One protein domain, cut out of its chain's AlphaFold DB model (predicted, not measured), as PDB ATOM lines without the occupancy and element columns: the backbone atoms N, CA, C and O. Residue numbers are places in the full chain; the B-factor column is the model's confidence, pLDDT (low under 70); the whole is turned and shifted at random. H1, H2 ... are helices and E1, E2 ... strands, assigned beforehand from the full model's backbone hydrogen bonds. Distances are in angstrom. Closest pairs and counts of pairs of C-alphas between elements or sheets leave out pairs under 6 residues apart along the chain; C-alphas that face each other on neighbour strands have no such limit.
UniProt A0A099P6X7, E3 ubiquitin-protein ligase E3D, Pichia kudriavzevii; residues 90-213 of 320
ATOM      1  N   GLY A  90      17.993  16.675 -38.866       86.19
ATOM      2  CA  GLY A  90      16.573  16.721 -39.195       86.19
ATOM      3  C   GLY A  90      15.862  15.388 -38.974       86.19
ATOM      4  O   GLY A  90      14.707  15.401 -38.547       86.19
ATOM      5  N   ASP A  91      16.567  14.272 -39.168       87.62
ATOM      6  CA  ASP A  91      16.056  12.907 -38.986       87.62
ATOM      7  C   ASP A  91      15.934  12.509 -37.504       87.62
ATOM      8  O   ASP A  91      15.255  11.541 -37.166       87.62
ATOM      9  N   PHE A  92      16.539  13.282 -36.598       88.81
ATOM     10  CA  PHE A  92      16.507  13.053 -35.151       88.81
ATOM     11  C   PHE A  92      15.562  14.010 -34.412       88.81
ATOM     12  O   PHE A  92      15.728  14.294 -33.222       88.81
ATOM     13  N   LYS A  93      14.541  14.518 -35.107       85.44
ATOM     14  CA  LYS A  93      13.458  15.291 -34.493       85.44
ATOM     15  C   LYS A  93      12.384  14.348 -33.943       85.44
ATOM     16  O   LYS A  93      11.822  13.539 -34.672       85.44
ATOM     17  N   GLY A  94      12.051  14.491 -32.662       86.88
ATOM     18  CA  GLY A  94      11.001  13.707 -32.006       86.88
ATOM     19  C   GLY A  94      11.496  12.377 -31.428       86.88
ATOM     20  O   GLY A  94      12.582  12.307 -30.856       86.88
ATOM     21  N   ASN A  95      10.668  11.333 -31.521       90.88
ATOM     22  CA  ASN A  95      10.979  10.018 -30.964       90.88
ATOM     23  C   ASN A  95      11.746   9.165 -31.973       90.88
ATOM     24  O   ASN A  95      11.233   8.865 -33.047       90.88
ATOM     25  N   TYR A  96      12.941   8.726 -31.592       92.19
ATOM     26  CA  TYR A  96      13.784   7.866 -32.415       92.19
ATOM     27  C   TYR A  96      14.546   6.860 -31.557       92.19
ATOM     28  O   TYR A  96      14.703   7.022 -30.340       92.19
ATOM     29  N   SER A  97      15.027   5.795 -32.190       94.00
ATOM     30  CA  SER A  97      15.944   4.835 -31.577       94.00
ATOM     31  C   SER A  97      16.892   4.274 -32.627       94.00
ATOM     32  O   SER A  97      16.479   3.982 -33.749       94.00
ATOM     33  N   LEU A  98      18.162   4.162 -32.251       94.44
ATOM     34  CA  LEU A  98      19.217   3.538 -33.032       94.44
ATOM     35  C   LEU A  98      19.450   2.128 -32.511       94.44
ATOM     36  O   LEU A  98      19.617   1.918 -31.305       94.44
ATOM     37  N   TYR A  99      19.508   1.177 -33.430       95.25
ATOM     38  CA  TYR A  99      19.713  -0.230 -33.134       95.25
ATOM     39  C   TYR A  99      20.958  -0.741 -33.848       95.25
ATOM     40  O   TYR A  99      21.304  -0.278 -34.933       95.25
ATOM     41  N   CYS A 100      21.628  -1.721 -33.251       95.38
ATOM     42  CA  CYS A 100      22.681  -2.465 -33.927       95.38
ATOM     43  C   CYS A 100      22.085  -3.253 -35.103       95.38
ATOM     44  O   CYS A 100      21.143  -4.020 -34.918       95.38
ATOM     45  N   LYS A 101      22.664  -3.129 -36.302       93.94
ATOM     46  CA  LYS A 101      22.184  -3.841 -37.501       93.94
ATOM     47  C   LYS A 101      22.342  -5.368 -37.404       93.94
ATOM     48  O   LYS A 101      21.596  -6.084 -38.062       93.94
ATOM     49  N   SER A 102      23.285  -5.849 -36.587       94.56
ATOM     50  CA  SER A 102      23.606  -7.277 -36.416       94.56
ATOM     51  C   SER A 102      22.634  -7.996 -35.470       94.56
ATOM     52  O   SER A 102      22.094  -9.044 -35.815       94.56
ATOM     53  N   CYS A 103      22.335  -7.412 -34.302       94.94
ATOM     54  CA  CYS A 103      21.515  -8.061 -33.266       94.94
ATOM     55  C   CYS A 103      20.205  -7.333 -32.925       94.94
ATOM     56  O   CYS A 103      19.451  -7.793 -32.070       94.94
ATOM     57  N   ASN A 104      19.940  -6.183 -33.550       94.19
ATOM     58  CA  ASN A 104      18.791  -5.316 -33.282       94.19
ATOM     59  C   ASN A 104      18.685  -4.808 -31.828       94.19
ATOM     60  O   ASN A 104      17.630  -4.335 -31.405       94.19
ATOM     61  N   ASN A 105      19.766  -4.884 -31.047       94.38
ATOM     62  CA  ASN A 105      19.802  -4.304 -29.708       94.38
ATOM     63  C   ASN A 105      19.788  -2.770 -29.791       94.38
ATOM     64  O   ASN A 105      20.462  -2.187 -30.642       94.38
ATOM     65  N   CYS A 106      19.041  -2.119 -28.897       94.12
ATOM     66  CA  CYS A 106      18.960  -0.661 -28.842       94.12
ATOM     67  C   CYS A 106      20.274  -0.084 -28.302       94.12
ATOM     68  O   CYS A 106      20.666  -0.360 -27.167       94.12
ATOM     69  N   VAL A 107      20.944   0.718 -29.129       93.88
ATOM     70  CA  VAL A 107      22.211   1.386 -28.810       93.88
ATOM     71  C   VAL A 107      21.949   2.749 -28.173       93.88
ATOM     72  O   VAL A 107      22.581   3.115 -27.184       93.88
ATOM     73  N   MET A 108      20.990   3.495 -28.725       92.88
ATOM     74  CA  MET A 108      20.667   4.861 -28.313       92.88
ATOM     75  C   MET A 108      19.183   5.139 -28.558       92.88
ATOM     76  O   MET A 108      18.617   4.688 -29.550       92.88
ATOM     77  N   SER A 109      18.544   5.920 -27.685       92.69
ATOM     78  CA  SER A 109      17.162   6.374 -27.887       92.69
ATOM     79  C   SER A 109      17.002   7.842 -27.526       92.69
ATOM     80  O   SER A 109      17.710   8.341 -26.649       92.69
ATOM     81  N   SER A 110      16.025   8.513 -28.142       93.00
ATOM     82  CA  SER A 110      15.736   9.931 -27.886       93.00
ATOM     83  C   SER A 110      15.462  10.246 -26.412       93.00
ATOM     84  O   SER A 110      15.733  11.353 -25.964       93.00
ATOM     85  N   LYS A 111      14.983   9.266 -25.631       91.69
ATOM     86  CA  LYS A 111      14.737   9.403 -24.184       91.69
ATOM     87  C   LYS A 111      16.013   9.640 -23.376       91.69
ATOM     88  O   LYS A 111      15.955  10.235 -22.305       91.69
ATOM     89  N   ASN A 112      17.142   9.156 -23.885       90.69
ATOM     90  CA  ASN A 112      18.426   9.187 -23.198       90.69
ATOM     91  C   ASN A 112      19.389  10.205 -23.816       90.69
ATOM     92  O   ASN A 112      20.512  10.299 -23.346       90.69
ATOM     93  N   VAL A 113      18.972  10.954 -24.843       93.56
ATOM     94  CA  VAL A 113      19.799  11.965 -25.510       93.56
ATOM     95  C   VAL A 113      19.476  13.345 -24.952       93.56
ATOM     96  O   VAL A 113      18.335  13.797 -25.006       93.56
ATOM     97  N   SER A 114      20.490  14.026 -24.420       93.62
ATOM     98  CA  SER A 114      20.353  15.369 -23.846       93.62
ATOM     99  C   SER A 114      20.405  16.457 -24.918       93.62
ATOM    100  O   SER A 114      19.701  17.464 -24.826       93.62
ATOM    101  N   LYS A 115      21.244  16.269 -25.945       92.06
ATOM    102  CA  LYS A 115      21.442  17.240 -27.021       92.06
ATOM    103  C   LYS A 115      22.002  16.580 -28.275       92.06
ATOM    104  O   LYS A 115      22.915  15.766 -28.194       92.06
ATOM    105  N   ILE A 116      21.515  17.020 -29.430       92.56
ATOM    106  CA  ILE A 116      22.059  16.663 -30.743       92.56
ATOM    107  C   ILE A 116      22.622  17.923 -31.385       92.56
ATOM    108  O   ILE A 116      21.990  18.981 -31.343       92.56
ATOM    109  N   MET A 117      23.820  17.823 -31.948       91.44
ATOM    110  CA  MET A 117      24.513  18.933 -32.600       91.44
ATOM    111  C   MET A 117      25.041  18.487 -33.967       91.44
ATOM    112  O   MET A 117      25.357  17.310 -34.129       91.44
ATOM    113  N   PRO A 118      25.141  19.394 -34.952       89.19
ATOM    114  CA  PRO A 118      25.795  19.072 -36.213       89.19
ATOM    115  C   PRO A 118      27.289  18.927 -35.987       89.19
ATOM    116  O   PRO A 118      27.857  19.619 -35.136       89.19
ATOM    117  N   MET A 119      27.924  18.087 -36.796       86.81
ATOM    118  CA  MET A 119      29.359  18.170 -36.995       86.81
ATOM    119  C   MET A 119      29.713  19.552 -37.568       86.81
ATOM    120  O   MET A 119      29.053  20.010 -38.503       86.81
ATOM    121  N   PRO A 120      30.726  20.240 -37.023       78.94
ATOM    122  CA  PRO A 120      31.251  21.449 -37.645       78.94
ATOM    123  C   PRO A 120      31.772  21.161 -39.068       78.94
ATOM    124  O   PRO A 120      32.365  20.112 -39.311       78.94
ATOM    125  N   SER A 121      31.562  22.079 -40.019       70.81
ATOM    126  CA  SER A 121      32.017  21.921 -41.417       70.81
ATOM    127  C   SER A 121      33.536  21.833 -41.491       70.81
ATOM    128  O   SER A 121      34.150  22.623 -40.800       70.81
ATOM    129  N   SER A 122      34.151  21.010 -42.346       63.81
ATOM    130  CA  SER A 122      35.617  20.778 -42.422       63.81
ATOM    131  C   SER A 122      36.526  22.018 -42.265       63.81
ATOM    132  O   SER A 122      37.531  21.948 -41.564       63.81
ATOM    133  N   LEU A 123      36.125  23.179 -42.795       63.81
ATOM    134  CA  LEU A 123      36.788  24.488 -42.616       63.81
ATOM    135  C   LEU A 123      36.829  25.018 -41.165       63.81
ATOM    136  O   LEU A 123      37.517  25.993 -40.871       63.81
ATOM    137  N   TRP A 124      36.090  24.402 -40.244       66.81
ATOM    138  CA  TRP A 124      35.992  24.799 -38.843       66.81
ATOM    139  C   TRP A 124      37.359  24.758 -38.174       66.81
ATOM    140  O   TRP A 124      37.699  25.681 -37.444       66.81
ATOM    141  N   TYR A 125      38.138  23.713 -38.456       61.19
ATOM    142  CA  TYR A 125      39.445  23.487 -37.858       61.19
ATOM    143  C   TYR A 125      40.425  24.585 -38.267       61.19
ATOM    144  O   TYR A 125      41.103  25.165 -37.425       61.19
ATOM    145  N   GLU A 126      40.433  24.938 -39.553       62.75
ATOM    146  CA  GLU A 126      41.255  26.032 -40.072       62.75
ATOM    147  C   GLU A 126      40.832  27.371 -39.462       62.75
ATOM    148  O   GLU A 126      41.669  28.203 -39.128       62.75
ATOM    149  N   MET A 127      39.530  27.572 -39.251       66.69
ATOM    150  CA  MET A 127      38.994  28.793 -38.650       66.69
ATOM    151  C   MET A 127      39.243  28.915 -37.144       66.69
ATOM    152  O   MET A 127      39.269  30.042 -36.641       66.69
ATOM    153  N   VAL A 128      39.431  27.805 -36.418       64.38
ATOM    154  CA  VAL A 128      39.753  27.827 -34.978       64.38
ATOM    155  C   VAL A 128      41.042  28.605 -34.731       64.38
ATOM    156  O   VAL A 128      41.104  29.365 -33.769       64.38
ATOM    157  N   ASP A 129      42.021  28.519 -35.634       60.25
ATOM    158  CA  ASP A 129      43.283  29.260 -35.523       60.25
ATOM    159  C   ASP A 129      43.117  30.777 -35.716       60.25
ATOM    160  O   ASP A 129      43.894  31.575 -35.179       60.25
ATOM    161  N   TYR A 130      42.069  31.206 -36.424       61.00
ATOM    162  CA  TYR A 130      41.821  32.616 -36.728       61.00
ATOM    163  C   TYR A 130      40.764  33.262 -35.825       61.00
ATOM    164  O   TYR A 130      40.699  34.491 -35.752       61.00
ATOM    165  N   TRP A 131      39.969  32.479 -35.087       66.31
ATOM    166  CA  TRP A 131      38.862  33.005 -34.289       66.31
ATOM    167  C   TRP A 131      39.197  33.118 -32.801       66.31
ATOM    168  O   TRP A 131      38.833  32.290 -31.972       66.31
ATOM    169  N   HIS A 132      39.827  34.235 -32.448       62.69
ATOM    170  CA  HIS A 132      40.174  34.554 -31.068       62.69
ATOM    171  C   HIS A 132      39.825  36.005 -30.750       62.69
ATOM    172  O   HIS A 132      40.297  36.913 -31.430       62.69
ATOM    173  N   CYS A 133      39.058  36.255 -29.683       63.62
ATOM    174  CA  CYS A 133      38.897  37.625 -29.173       63.62
ATOM    175  C   CYS A 133      40.222  38.169 -28.608       63.62
ATOM    176  O   CYS A 133      40.496  39.360 -28.724       63.62
ATOM    177  N   HIS A 134      41.062  37.286 -28.055       65.94
ATOM    178  CA  HIS A 134      42.435  37.562 -27.638       65.94
ATOM    179  C   HIS A 134      43.307  36.350 -27.958       65.94
ATOM    180  O   HIS A 134      42.919  35.217 -27.666       65.94
ATOM    181  N   LYS A 135      44.482  36.578 -28.556       61.41
ATOM    182  CA  LYS A 135      45.441  35.507 -28.839       61.41
ATOM    183  C   LYS A 135      45.835  34.842 -27.509       61.41
ATOM    184  O   LYS A 135      46.190  35.566 -26.581       61.41
ATOM    185  N   PRO A 136      45.752  33.509 -27.372       62.03
ATOM    186  CA  PRO A 136      46.068  32.838 -26.114       62.03
ATOM    187  C   PRO A 136      47.524  33.120 -25.723       62.03
ATOM    188  O   PRO A 136      48.449  32.779 -26.460       62.03
ATOM    189  N   HIS A 137      47.716  33.792 -24.585       60.88
ATOM    190  CA  HIS A 137      49.016  34.324 -24.177       60.88
ATOM    191  C   HIS A 137      49.861  33.354 -23.329       60.88
ATOM    192  O   HIS A 137      51.056  33.599 -23.203       60.88
ATOM    193  N   GLU A 138      49.307  32.257 -22.782       53.78
ATOM    194  CA  GLU A 138      49.978  31.574 -21.652       53.78
ATOM    195  C   GLU A 138      50.123  30.039 -21.724       53.78
ATOM    196  O   GLU A 138      51.034  29.509 -21.099       53.78
ATOM    197  N   ASP A 139      49.348  29.298 -22.528       51.94
ATOM    198  CA  ASP A 139      49.404  27.815 -22.507       51.94
ATOM    199  C   ASP A 139      50.217  27.160 -23.641       51.94
ATOM    200  O   ASP A 139      50.314  25.932 -23.726       51.94
ATOM    201  N   GLY A 140      50.843  27.961 -24.504       54.53
ATOM    202  CA  GLY A 140      51.529  27.480 -25.702       54.53
ATOM    203  C   GLY A 140      50.556  26.951 -26.777       54.53
ATOM    204  O   GLY A 140      49.476  26.439 -26.470       54.53
ATOM    205  N   PRO A 141      50.921  27.046 -28.068       56.41
ATOM    206  CA  PRO A 141      50.015  26.739 -29.184       56.41
ATOM    207  C   PRO A 141      49.465  25.301 -29.141       56.41
ATOM    208  O   PRO A 141      48.311  25.062 -29.477       56.41
ATOM    209  N   VAL A 142      50.252  24.348 -28.631       56.09
ATOM    210  CA  VAL A 142      49.924  22.913 -28.641       56.09
ATOM    211  C   VAL A 142      48.800  22.533 -27.667       56.09
ATOM    212  O   VAL A 142      47.948  21.716 -28.012       56.09
ATOM    213  N   LYS A 143      48.763  23.089 -26.446       55.75
ATOM    214  CA  LYS A 143      47.679  22.795 -25.482       55.75
ATOM    215  C   LYS A 143      46.368  23.453 -25.894       55.75
ATOM    216  O   LYS A 143      45.309  22.859 -25.706       55.75
ATOM    217  N   TYR A 144      46.452  24.659 -26.450       57.28
ATOM    218  CA  TYR A 144      45.295  25.390 -26.942       57.28
ATOM    219  C   TYR A 144      44.643  24.649 -28.116       57.28
ATOM    220  O   TYR A 144      43.473  24.284 -28.019       57.28
ATOM    221  N   MET A 145      45.421  24.303 -29.149       56.78
ATOM    222  CA  MET A 145      44.942  23.509 -30.287       56.78
ATOM    223  C   MET A 145      44.312  22.188 -29.831       56.78
ATOM    224  O   MET A 145      43.191  21.878 -30.213       56.78
ATOM    225  N   LYS A 146      44.939  21.454 -28.899       59.41
ATOM    226  CA  LYS A 146      44.363  20.205 -28.363       59.41
ATOM    227  C   LYS A 146      42.969  20.367 -27.747       59.41
ATOM    228  O   LYS A 146      42.183  19.430 -27.820       59.41
ATOM    229  N   ARG A 147      42.651  21.513 -27.137       57.84
ATOM    230  CA  ARG A 147      41.351  21.740 -26.482       57.84
ATOM    231  C   ARG A 147      40.234  22.054 -27.476       57.84
ATOM    232  O   ARG A 147      39.104  21.644 -27.241       57.84
ATOM    233  N   PHE A 148      40.537  22.786 -28.546       58.50
ATOM    234  CA  PHE A 148      39.547  23.141 -29.568       58.50
ATOM    235  C   PHE A 148      39.424  22.077 -30.663       58.50
ATOM    236  O   PHE A 148      38.361  21.959 -31.258       58.50
ATOM    237  N   ASN A 149      40.451  21.246 -30.853       63.16
ATOM    238  CA  ASN A 149      40.436  20.142 -31.819       63.16
ATOM    239  C   ASN A 149      39.633  18.926 -31.328       63.16
ATOM    240  O   ASN A 149      39.285  18.050 -32.116       63.16
ATOM    241  N   GLN A 150      39.318  18.872 -30.032       71.25
ATOM    242  CA  GLN A 150      38.563  17.777 -29.437       71.25
ATOM    243  C   GLN A 150      37.057  18.024 -29.521       71.25
ATOM    244  O   GLN A 150      36.499  18.869 -28.817       71.25
ATOM    245  N   LEU A 151      36.373  17.231 -30.345       77.06
ATOM    246  CA  LEU A 151      34.914  17.234 -30.428       77.06
ATOM    247  C   LEU A 151      34.348  16.257 -29.401       77.06
ATOM    248  O   LEU A 151      33.952  15.137 -29.709       77.06
ATOM    249  N   VAL A 152      34.324  16.690 -28.142       83.25
ATOM    250  CA  VAL A 152      33.760  15.902 -27.043       83.25
ATOM    251  C   VAL A 152      32.333  16.384 -26.772       83.25
ATOM    252  O   VAL A 152      32.149  17.507 -26.286       83.25
ATOM    253  N   PRO A 153      31.294  15.585 -27.087       87.44
ATOM    254  CA  PRO A 153      29.944  15.920 -26.683       87.44
ATOM    255  C   PRO A 153      29.854  15.964 -25.154       87.44
ATOM    256  O   PRO A 153      30.590  15.288 -24.438       87.44
ATOM    257  N   ARG A 154      28.922  16.766 -24.631       88.19
ATOM    258  CA  ARG A 154      28.571  16.708 -23.204       88.19
ATOM    259  C   ARG A 154      27.928  15.360 -22.875       88.19
ATOM    260  O   ARG A 154      27.565  14.626 -23.788       88.19
ATOM    261  N   GLU A 155      27.744  15.074 -21.588       91.56
ATOM    262  CA  GLU A 155      27.022  13.882 -21.128       91.56
ATOM    263  C   GLU A 155      25.699  13.712 -21.893       91.56
ATOM    264  O   GLU A 155      24.887  14.645 -22.001       91.56
ATOM    265  N   ARG A 156      25.513  12.518 -22.463       92.31
ATOM    266  CA  ARG A 156      24.370  12.126 -23.302       92.31
ATOM    267  C   ARG A 156      24.175  12.996 -24.547       92.31
ATOM    268  O   ARG A 156      23.086  13.038 -25.125       92.31
ATOM    269  N   GLY A 157      25.210  13.720 -24.948       93.62
ATOM    270  CA  GLY A 157      25.256  14.508 -26.164       93.62
ATOM    271  C   GLY A 157      25.693  13.665 -27.357       93.62
ATOM    272  O   GLY A 157      26.459  12.712 -27.220       93.62
ATOM    273  N   VAL A 158      25.227  14.047 -28.541       94.25
ATOM    274  CA  VAL A 158      25.568  13.393 -29.808       94.25
ATOM    275  C   VAL A 158      25.924  14.460 -30.835       94.25
ATOM    276  O   VAL A 158      25.175  15.424 -31.016       94.25
ATOM    277  N   ILE A 159      27.056  14.292 -31.514       93.25
ATOM    278  CA  ILE A 159      27.417  15.110 -32.678       93.25
ATOM    279  C   ILE A 159      27.171  14.268 -33.928       93.25
ATOM    280  O   ILE A 159      27.646  13.140 -34.023       93.25
ATOM    281  N   VAL A 160      26.398  14.793 -34.872       92.75
ATOM    282  CA  VAL A 160      26.000  14.089 -36.094       92.75
ATOM    283  C   VAL A 160      26.952  14.468 -37.220       92.75
ATOM    284  O   VAL A 160      26.880  15.585 -37.726       92.75
ATOM    285  N   GLY A 161      27.828  13.536 -37.598       91.19
ATOM    286  CA  GLY A 161      28.652  13.612 -38.802       91.19
ATOM    287  C   GLY A 161      27.914  13.099 -40.035       91.19
ATOM    288  O   GLY A 161      26.745  12.706 -39.969       91.19
ATOM    289  N   SER A 162      28.607  13.074 -41.171       89.81
ATOM    290  CA  SER A 162      28.031  12.664 -42.453       89.81
ATOM    291  C   SER A 162      27.687  11.172 -42.489       89.81
ATOM    292  O   SER A 162      26.539  10.795 -42.743       89.81
ATOM    293  N   TYR A 163      28.639  10.325 -42.099       91.88
ATOM    294  CA  TYR A 163      28.506   8.864 -42.069       91.88
ATOM    295  C   TYR A 163      28.689   8.246 -40.670       91.88
ATOM    296  O   TYR A 163      28.622   7.026 -40.513       91.88
ATOM    297  N   PHE A 164      28.876   9.073 -39.640       93.56
ATOM    298  CA  PHE A 164      29.111   8.646 -38.258       93.56
ATOM    299  C   PHE A 164      28.424   9.570 -37.243       93.56
ATOM    300  O   PHE A 164      27.930  10.647 -37.586       93.56
ATOM    301  N   PHE A 165      28.415   9.154 -35.979       94.06
ATOM    302  CA  PHE A 165      28.112   9.992 -34.821       94.06
ATOM    303  C   PHE A 165      29.335  10.074 -33.915       94.06
ATOM    304  O   PHE A 165      29.968   9.051 -33.692       94.06
ATOM    305  N   ILE A 166      29.633  11.240 -33.343       93.88
ATOM    306  CA  ILE A 166      30.572  11.322 -32.218       93.88
ATOM    307  C   ILE A 166      29.782  11.210 -30.924       93.88
ATOM    308  O   ILE A 166      28.819  11.956 -30.703       93.88
ATOM    309  N   ILE A 167      30.200  10.274 -30.079       93.25
ATOM    310  CA  ILE A 167      29.541   9.939 -28.821       93.25
ATOM    311  C   ILE A 167      30.565   9.676 -27.721       93.25
ATOM    312  O   ILE A 167      31.666   9.214 -27.994       93.25
ATOM    313  N   ASN A 168      30.169   9.878 -26.464       91.31
ATOM    314  CA  ASN A 168      30.908   9.314 -25.337       91.31
ATOM    315  C   ASN A 168      30.368   7.906 -25.053       91.31
ATOM    316  O   ASN A 168      29.193   7.785 -24.709       91.31
ATOM    317  N   PRO A 169      31.172   6.834 -25.160       87.81
ATOM    318  CA  PRO A 169      30.664   5.468 -25.028       87.81
ATOM    319  C   PRO A 169      30.040   5.169 -23.663       87.81
ATOM    320  O   PRO A 169      29.060   4.434 -23.607       87.81
ATOM    321  N   GLY A 170      30.548   5.779 -22.586       87.56
ATOM    322  CA  GLY A 170      30.028   5.589 -21.227       87.56
ATOM    323  C   GLY A 170      28.589   6.072 -21.013       87.56
ATOM    324  O   GLY A 170      27.959   5.677 -20.036       87.56
ATOM    325  N   ASP A 171      28.050   6.882 -21.929       90.44
ATOM    326  CA  ASP A 171      26.667   7.363 -21.868       90.44
ATOM    327  C   ASP A 171      25.659   6.363 -22.469       90.44
ATOM    328  O   ASP A 171      24.444   6.542 -22.331       90.44
ATOM    329  N   TRP A 172      26.139   5.316 -23.151       91.19
ATOM    330  CA  TRP A 172      25.326   4.429 -23.989       91.19
ATOM    331  C   TRP A 172      25.543   2.955 -23.649       91.19
ATOM    332  O   TRP A 172      26.478   2.582 -22.950       91.19
ATOM    333  N   ASN A 173      24.676   2.083 -24.175       86.56
ATOM    334  CA  ASN A 173      24.786   0.631 -23.987       86.56
ATOM    335  C   ASN A 173      25.843   0.009 -24.922       86.56
ATOM    336  O   ASN A 173      25.558  -0.906 -25.701       86.56
ATOM    337  N   LEU A 174      27.058   0.548 -24.875       91.56
ATOM    338  CA  LEU A 174      28.188   0.190 -25.724       91.56
ATOM    339  C   LEU A 174      29.381  -0.195 -24.857       91.56
ATOM    340  O   LEU A 174      29.542   0.300 -23.744       91.56
ATOM    341  N   LEU A 175      30.224  -1.069 -25.390       91.56
ATOM    342  CA  LEU A 175      31.493  -1.419 -24.774       91.56
ATOM    343  C   LEU A 175      32.613  -0.779 -25.592       91.56
ATOM    344  O   LEU A 175      32.756  -1.078 -26.771       91.56
ATOM    345  N   ALA A 176      33.395   0.100 -24.975       92.12
ATOM    346  CA  ALA A 176      34.616   0.622 -25.576       92.12
ATOM    347  C   ALA A 176      35.803  -0.206 -25.076       92.12
ATOM    348  O   ALA A 176      36.051  -0.241 -23.869       92.12
ATOM    349  N   VAL A 177      36.505  -0.873 -25.991       91.25
ATOM    350  CA  VAL A 177      37.727  -1.634 -25.694       91.25
ATOM    351  C   VAL A 177      38.820  -1.109 -26.609       91.25
ATOM    352  O   VAL A 177      38.669  -1.137 -27.825       91.25
ATOM    353  N   ASP A 178      39.897  -0.605 -26.006       88.06
ATOM    354  CA  ASP A 178      41.030   0.015 -26.695       88.06
ATOM    355  C   ASP A 178      40.626   1.147 -27.658       88.06
ATOM    356  O   ASP A 178      40.414   2.287 -27.231       88.06
ATOM    357  N   GLU A 179      40.544   0.836 -28.950       92.06
ATOM    358  CA  GLU A 179      40.286   1.774 -30.046       92.06
ATOM    359  C   GLU A 179      38.977   1.460 -30.782       92.06
ATOM    360  O   GLU A 179      38.638   2.144 -31.742       92.06
ATOM    361  N   GLU A 180      38.203   0.478 -30.316       95.19
ATOM    362  CA  GLU A 180      36.981   0.006 -30.965       95.19
ATOM    363  C   GLU A 180      35.750   0.154 -30.054       95.19
ATOM    364  O   GLU A 180      35.806   0.041 -28.823       95.19
ATOM    365  N   LEU A 181      34.598   0.401 -30.683       95.06
ATOM    366  CA  LEU A 181      33.281   0.380 -30.057       95.06
ATOM    367  C   LEU A 181      32.534  -0.890 -30.426       95.06
ATOM    368  O   LEU A 181      32.271  -1.154 -31.598       95.06
ATOM    369  N   PHE A 182      32.055  -1.594 -29.411       96.50
ATOM    370  CA  PHE A 182      31.317  -2.834 -29.553       96.50
ATOM    371  C   PHE A 182      29.873  -2.698 -29.087       96.50
ATOM    372  O   PHE A 182      29.545  -2.044 -28.090       96.50
ATOM    373  N   CYS A 183      28.995  -3.406 -29.788       95.94
ATOM    374  CA  CYS A 183      27.695  -3.776 -29.263       95.94
ATOM    375  C   CYS A 183      27.840  -4.854 -28.177       95.94
ATOM    376  O   CYS A 183      28.786  -5.636 -28.178       95.94
ATOM    377  N   GLN A 184      26.815  -5.005 -27.338       92.06
ATOM    378  CA  GLN A 184      26.698  -6.115 -26.382       92.06
ATOM    379  C   GLN A 184      26.724  -7.507 -27.041       92.06
ATOM    380  O   GLN A 184      27.033  -8.494 -26.385       92.06
ATOM    381  N   CYS A 185      26.406  -7.604 -28.338       94.56
ATOM    382  CA  CYS A 185      26.513  -8.856 -29.089       94.56
ATOM    383  C   CYS A 185      27.928  -9.145 -29.625       94.56
ATOM    384  O   CYS A 185      28.110 -10.155 -30.296       94.56
ATOM    385  N   GLY A 186      28.894  -8.250 -29.401       94.94
ATOM    386  CA  GLY A 186      30.267  -8.357 -29.905       94.94
ATOM    387  C   GLY A 186      30.504  -7.771 -31.302       94.94
ATOM    388  O   GLY A 186      31.630  -7.797 -31.777       94.94
ATOM    389  N   GLU A 187      29.484  -7.223 -31.970       96.12
ATOM    390  CA  GLU A 187      29.669  -6.540 -33.262       96.12
ATOM    391  C   GLU A 187      30.425  -5.218 -33.072       96.12
ATOM    392  O   GLU A 187      30.032  -4.414 -32.223       96.12
ATOM    393  N   VAL A 188      31.434  -4.960 -33.909       96.31
ATOM    394  CA  VAL A 188      32.114  -3.657 -33.982       96.31
ATOM    395  C   VAL A 188      31.190  -2.636 -34.649       96.31
ATOM    396  O   VAL A 188      30.807  -2.771 -35.817       96.31
ATOM    397  N   LEU A 189      30.817  -1.604 -33.898       96.31
ATOM    398  CA  LEU A 189      29.944  -0.514 -34.337       96.31
ATOM    399  C   LEU A 189      30.700   0.769 -34.669       96.31
ATOM    400  O   LEU A 189      30.104   1.690 -35.229       96.31
ATOM    401  N   GLY A 190      31.983   0.838 -34.340       95.56
ATOM    402  CA  GLY A 190      32.827   1.967 -34.677       95.56
ATOM    403  C   GLY A 190      34.155   1.940 -33.953       95.56
ATOM    404  O   GLY A 190      34.552   0.900 -33.435       95.56
ATOM    405  N   ASP A 191      34.829   3.075 -33.936       94.50
ATOM    406  CA  ASP A 191      36.226   3.191 -33.548       94.50
ATOM    407  C   ASP A 191      36.532   4.550 -32.926       94.50
ATOM    408  O   ASP A 191      35.690   5.450 -32.852       94.50
ATOM    409  N   LYS A 192      37.739   4.686 -32.395       90.75
ATOM    410  CA  LYS A 192      38.234   5.927 -31.830       90.75
ATOM    411  C   LYS A 192      38.816   6.797 -32.934       90.75
ATOM    412  O   LYS A 192      39.786   6.433 -33.585       90.75
ATOM    413  N   ASP A 193      38.280   7.999 -33.076       86.12
ATOM    414  CA  ASP A 193      38.869   9.022 -33.923       86.12
ATOM    415  C   ASP A 193      39.945   9.783 -33.145       86.12
ATOM    416  O   ASP A 193      39.662  10.521 -32.193       86.12
ATOM    417  N   PHE A 194      41.203   9.604 -33.544       77.31
ATOM    418  CA  PHE A 194      42.340  10.286 -32.924       77.31
ATOM    419  C   PHE A 194      42.391  11.781 -33.218       77.31
ATOM    420  O   PHE A 194      42.955  12.528 -32.416       77.31
ATOM    421  N   THR A 195      41.786  12.224 -34.322       72.06
ATOM    422  CA  THR A 195      41.699  13.640 -34.689       72.06
ATOM    423  C   THR A 195      40.838  14.382 -33.676       72.06
ATOM    424  O   THR A 195      41.246  15.419 -33.155       72.06
ATOM    425  N   PHE A 196      39.678  13.813 -33.334       71.69
ATOM    426  CA  PHE A 196      38.738  14.420 -32.383       71.69
ATOM    427  C   PHE A 196      38.935  13.957 -30.936       71.69
ATOM    428  O   PHE A 196      38.354  14.536 -30.015       71.69
ATOM    429  N   GLY A 197      39.739  12.915 -30.717       75.62
ATOM    430  CA  GLY A 197      39.979  12.322 -29.405       75.62
ATOM    431  C   GLY A 197      38.756  11.617 -28.812       75.62
ATOM    432  O   GLY A 197      38.670  11.497 -27.590       75.62
ATOM    433  N   ASN A 198      37.809  11.175 -29.643       87.81
ATOM    434  CA  ASN A 198      36.568  10.542 -29.197       87.81
ATOM    435  C   ASN A 198      36.090   9.464 -30.175       87.81
ATOM    436  O   ASN A 198      36.660   9.314 -31.248       87.81
ATOM    437  N   TYR A 199      35.061   8.703 -29.816       92.31
ATOM    438  CA  TYR A 199      34.616   7.575 -30.620       92.31
ATOM    439  C   TYR A 199      33.577   7.955 -31.675       92.31
ATOM    440  O   TYR A 199      32.596   8.653 -31.391       92.31
ATOM    441  N   LYS A 200      33.782   7.425 -32.881       94.19
ATOM    442  CA  LYS A 200      32.830   7.406 -33.982       94.19
ATOM    443  C   LYS A 200      31.964   6.166 -33.871       94.19
ATOM    444  O   LYS A 200      32.452   5.049 -33.804       94.19
ATOM    445  N   LEU A 201      30.657   6.364 -33.903       95.38
ATOM    446  CA  LEU A 201      29.674   5.311 -34.089       95.38
ATOM    447  C   LEU A 201      29.202   5.344 -35.548       95.38
ATOM    448  O   LEU A 201      28.633   6.342 -35.995       95.38
ATOM    449  N   LEU A 202      29.448   4.275 -36.299       95.56
ATOM    450  CA  LEU A 202      29.322   4.253 -37.759       95.56
ATOM    451  C   LEU A 202      27.875   3.993 -38.187       95.56
ATOM    452  O   LEU A 202      27.249   3.022 -37.760       95.56
ATOM    453  N   LYS A 203      27.324   4.837 -39.067       95.12
ATOM    454  CA  LYS A 203      25.895   4.781 -39.426       95.12
ATOM    455  C   LYS A 203      25.505   3.487 -40.140       95.12
ATOM    456  O   LYS A 203      24.458   2.924 -39.830       95.12
ATOM    457  N   TRP A 204      26.351   2.961 -41.029       93.88
ATOM    458  CA  TRP A 204      26.072   1.715 -41.768       93.88
ATOM    459  C   TRP A 204      26.039   0.460 -40.885       93.88
ATOM    460  O   TRP A 204      25.488  -0.569 -41.284       93.88
ATOM    461  N   LYS A 205      26.582   0.537 -39.663       95.25
ATOM    462  CA  LYS A 205      26.505  -0.526 -38.649       95.25
ATOM    463  C   LYS A 205      25.205  -0.489 -37.835       95.25
ATOM    464  O   LYS A 205      24.973  -1.365 -36.997       95.25
ATOM    465  N   LEU A 206      24.338   0.490 -38.087       94.81
ATOM    466  CA  LEU A 206      23.126   0.746 -37.317       94.81
ATOM    467  C   LEU A 206      21.854   0.707 -38.181       94.81
ATOM    468  O   LEU A 206      21.892   0.654 -39.412       94.81
ATOM    469  N   SER A 207      20.703   0.781 -37.516       94.44
ATOM    470  CA  SER A 207      19.397   1.109 -38.095       94.44
ATOM    471  C   SER A 207      18.685   2.166 -37.239       94.44
ATOM    472  O   SER A 207      18.787   2.152 -36.014       94.44
ATOM    473  N   LEU A 208      17.962   3.091 -37.873       91.94
ATOM    474  CA  LEU A 208      17.195   4.162 -37.230       91.94
ATOM    475  C   LEU A 208      15.707   3.852 -37.343       91.94
ATOM    476  O   LEU A 208      15.162   3.901 -38.440       91.94
ATOM    477  N   SER A 209      15.032   3.543 -36.234       84.19
ATOM    478  CA  SER A 209      13.585   3.253 -36.231       84.19
ATOM    479  C   SER A 209      13.165   2.240 -37.321       84.19
ATOM    480  O   SER A 209      12.102   2.372 -37.920       84.19
ATOM    481  N   ASN A 210      14.017   1.238 -37.586       72.75
ATOM    482  CA  ASN A 210      13.930   0.229 -38.660       72.75
ATOM    483  C   ASN A 210      14.248   0.686 -40.099       72.75
ATOM    484  O   ASN A 210      14.246  -0.145 -41.008       72.75
ATOM    485  N   HIS A 211      14.599   1.947 -40.329       82.94
ATOM    486  CA  HIS A 211      15.234   2.383 -41.571       82.94
ATOM    487  C   HIS A 211      16.723   2.025 -41.535       82.94
ATOM    488  O   HIS A 211      17.395   2.241 -40.525       82.94
ATOM    489  N   LYS A 212      17.247   1.452 -42.619       82.19
ATOM    490  CA  LYS A 212      18.668   1.097 -42.733       82.19
ATOM    491  C   LYS A 212      19.446   2.239 -43.379       82.19
ATOM    492  O   LYS A 212      18.902   2.959 -44.210       82.19
ATOM    493  N   TYR A 213      20.704   2.372 -42.980       86.50
ATOM    494  CA  TYR A 213      21.685   3.168 -43.700       86.50
ATOM    495  C   TYR A 213      22.370   2.263 -44.725       86.50
ATOM    496  O   TYR A 213      22.824   1.168 -44.366       86.50
TER     497      TYR A 213
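What this domain is: This is residues 90 to 213 of the 320 residues of the protein "E3 ubiquitin-protein ligase E3D" of Pichia kudriavzevii (UniProt A0A099P6X7). A seven-stranded sheet, E3 E4 E5 E9 E8 E7 E6, curls like part of a barrel, and a small sheet of E2, E1 and E10 sits beside its E6, E7 and E8. From E3 to E4 a long arm with two short helices, H1 and H2, reaches away from both sheets and makes the length; in it, residues 130 to 135 stick out. The printed part has 124 residues, with ten named strands and two named helices in the order E1 E2 E3 H1 H2 E4 E5 E6 E7 E8 E9 E10. The large sheet is mixed, the small one antiparallel; the class is mixed, helices and strands, with under half of the residues in named elements. The whole is only just compact, close to loose, with a radius of gyration of the C-alphas of 16.1 A and spans of 51 by 32 by 22 A.

Where its parts are: E1, residues 97 to 100, begins at C-alpha 97 (15.944, 4.835, -31.577). E2 is residues 106 to 109 and E3 115 to 118. H1 is residues 124 to 128; H2, residues 140 to 148, is 13.3 A long from C-alpha 140 (51.529, 27.480, -25.702). E4 is residues 157 to 160, E5 164 to 167, E6 174 to 177 and E7 180 to 183. E8, residues 188 to 193, is 14.4 A long, and E9, 198 to 202, 12.9 A. E10, residues 206 to 208, ends at C-alpha 208 (17.195, 4.162, -37.230).

How they stand to each other: The large sheet is strongly twisted, with edge strands E3 and E6. E3 and E4 are parallel, N 160 and O 117 at 2.8 A, and with H1 and H2 between them form a strand-helix-strand unit, its crossover right-handed. E4 and E5 form a hairpin, N 166 and O 159 at 2.8 A. E5 and E9 are antiparallel, N 165 and O 201 at 2.8 A. E6 E7 E8 E9 are a meander, each strand the antiparallel neighbour of the one before: N 182 and O 175 are 2.8 A apart, N 181 and O 190 2.8 A, N 200 and O 191 2.7 A. In the small sheet E1 pairs with E2, N 98 and O 108 at 2.8 A, and with E10, N 99 and O 207 at 2.9 A. The closest C-alphas of E2 and E6, Val 107 and Leu 174, are 6.8 A apart. H1 and H2 are on neither sheet; they are close but not clearly touching, Val 128 and Phe 148 having the closest C-alphas, 7.2 A apart. Every O i to N i+4 pair is within hydrogen-bond range in H1, and 4 of 5 in H2.

The domain as a whole: The farthest C-alphas, of Cys 103 and His 137, are 51.3 A apart. The printed part has no cut. The link from H1 to H2 is long. Residues 122 to 149 have pLDDT under 70.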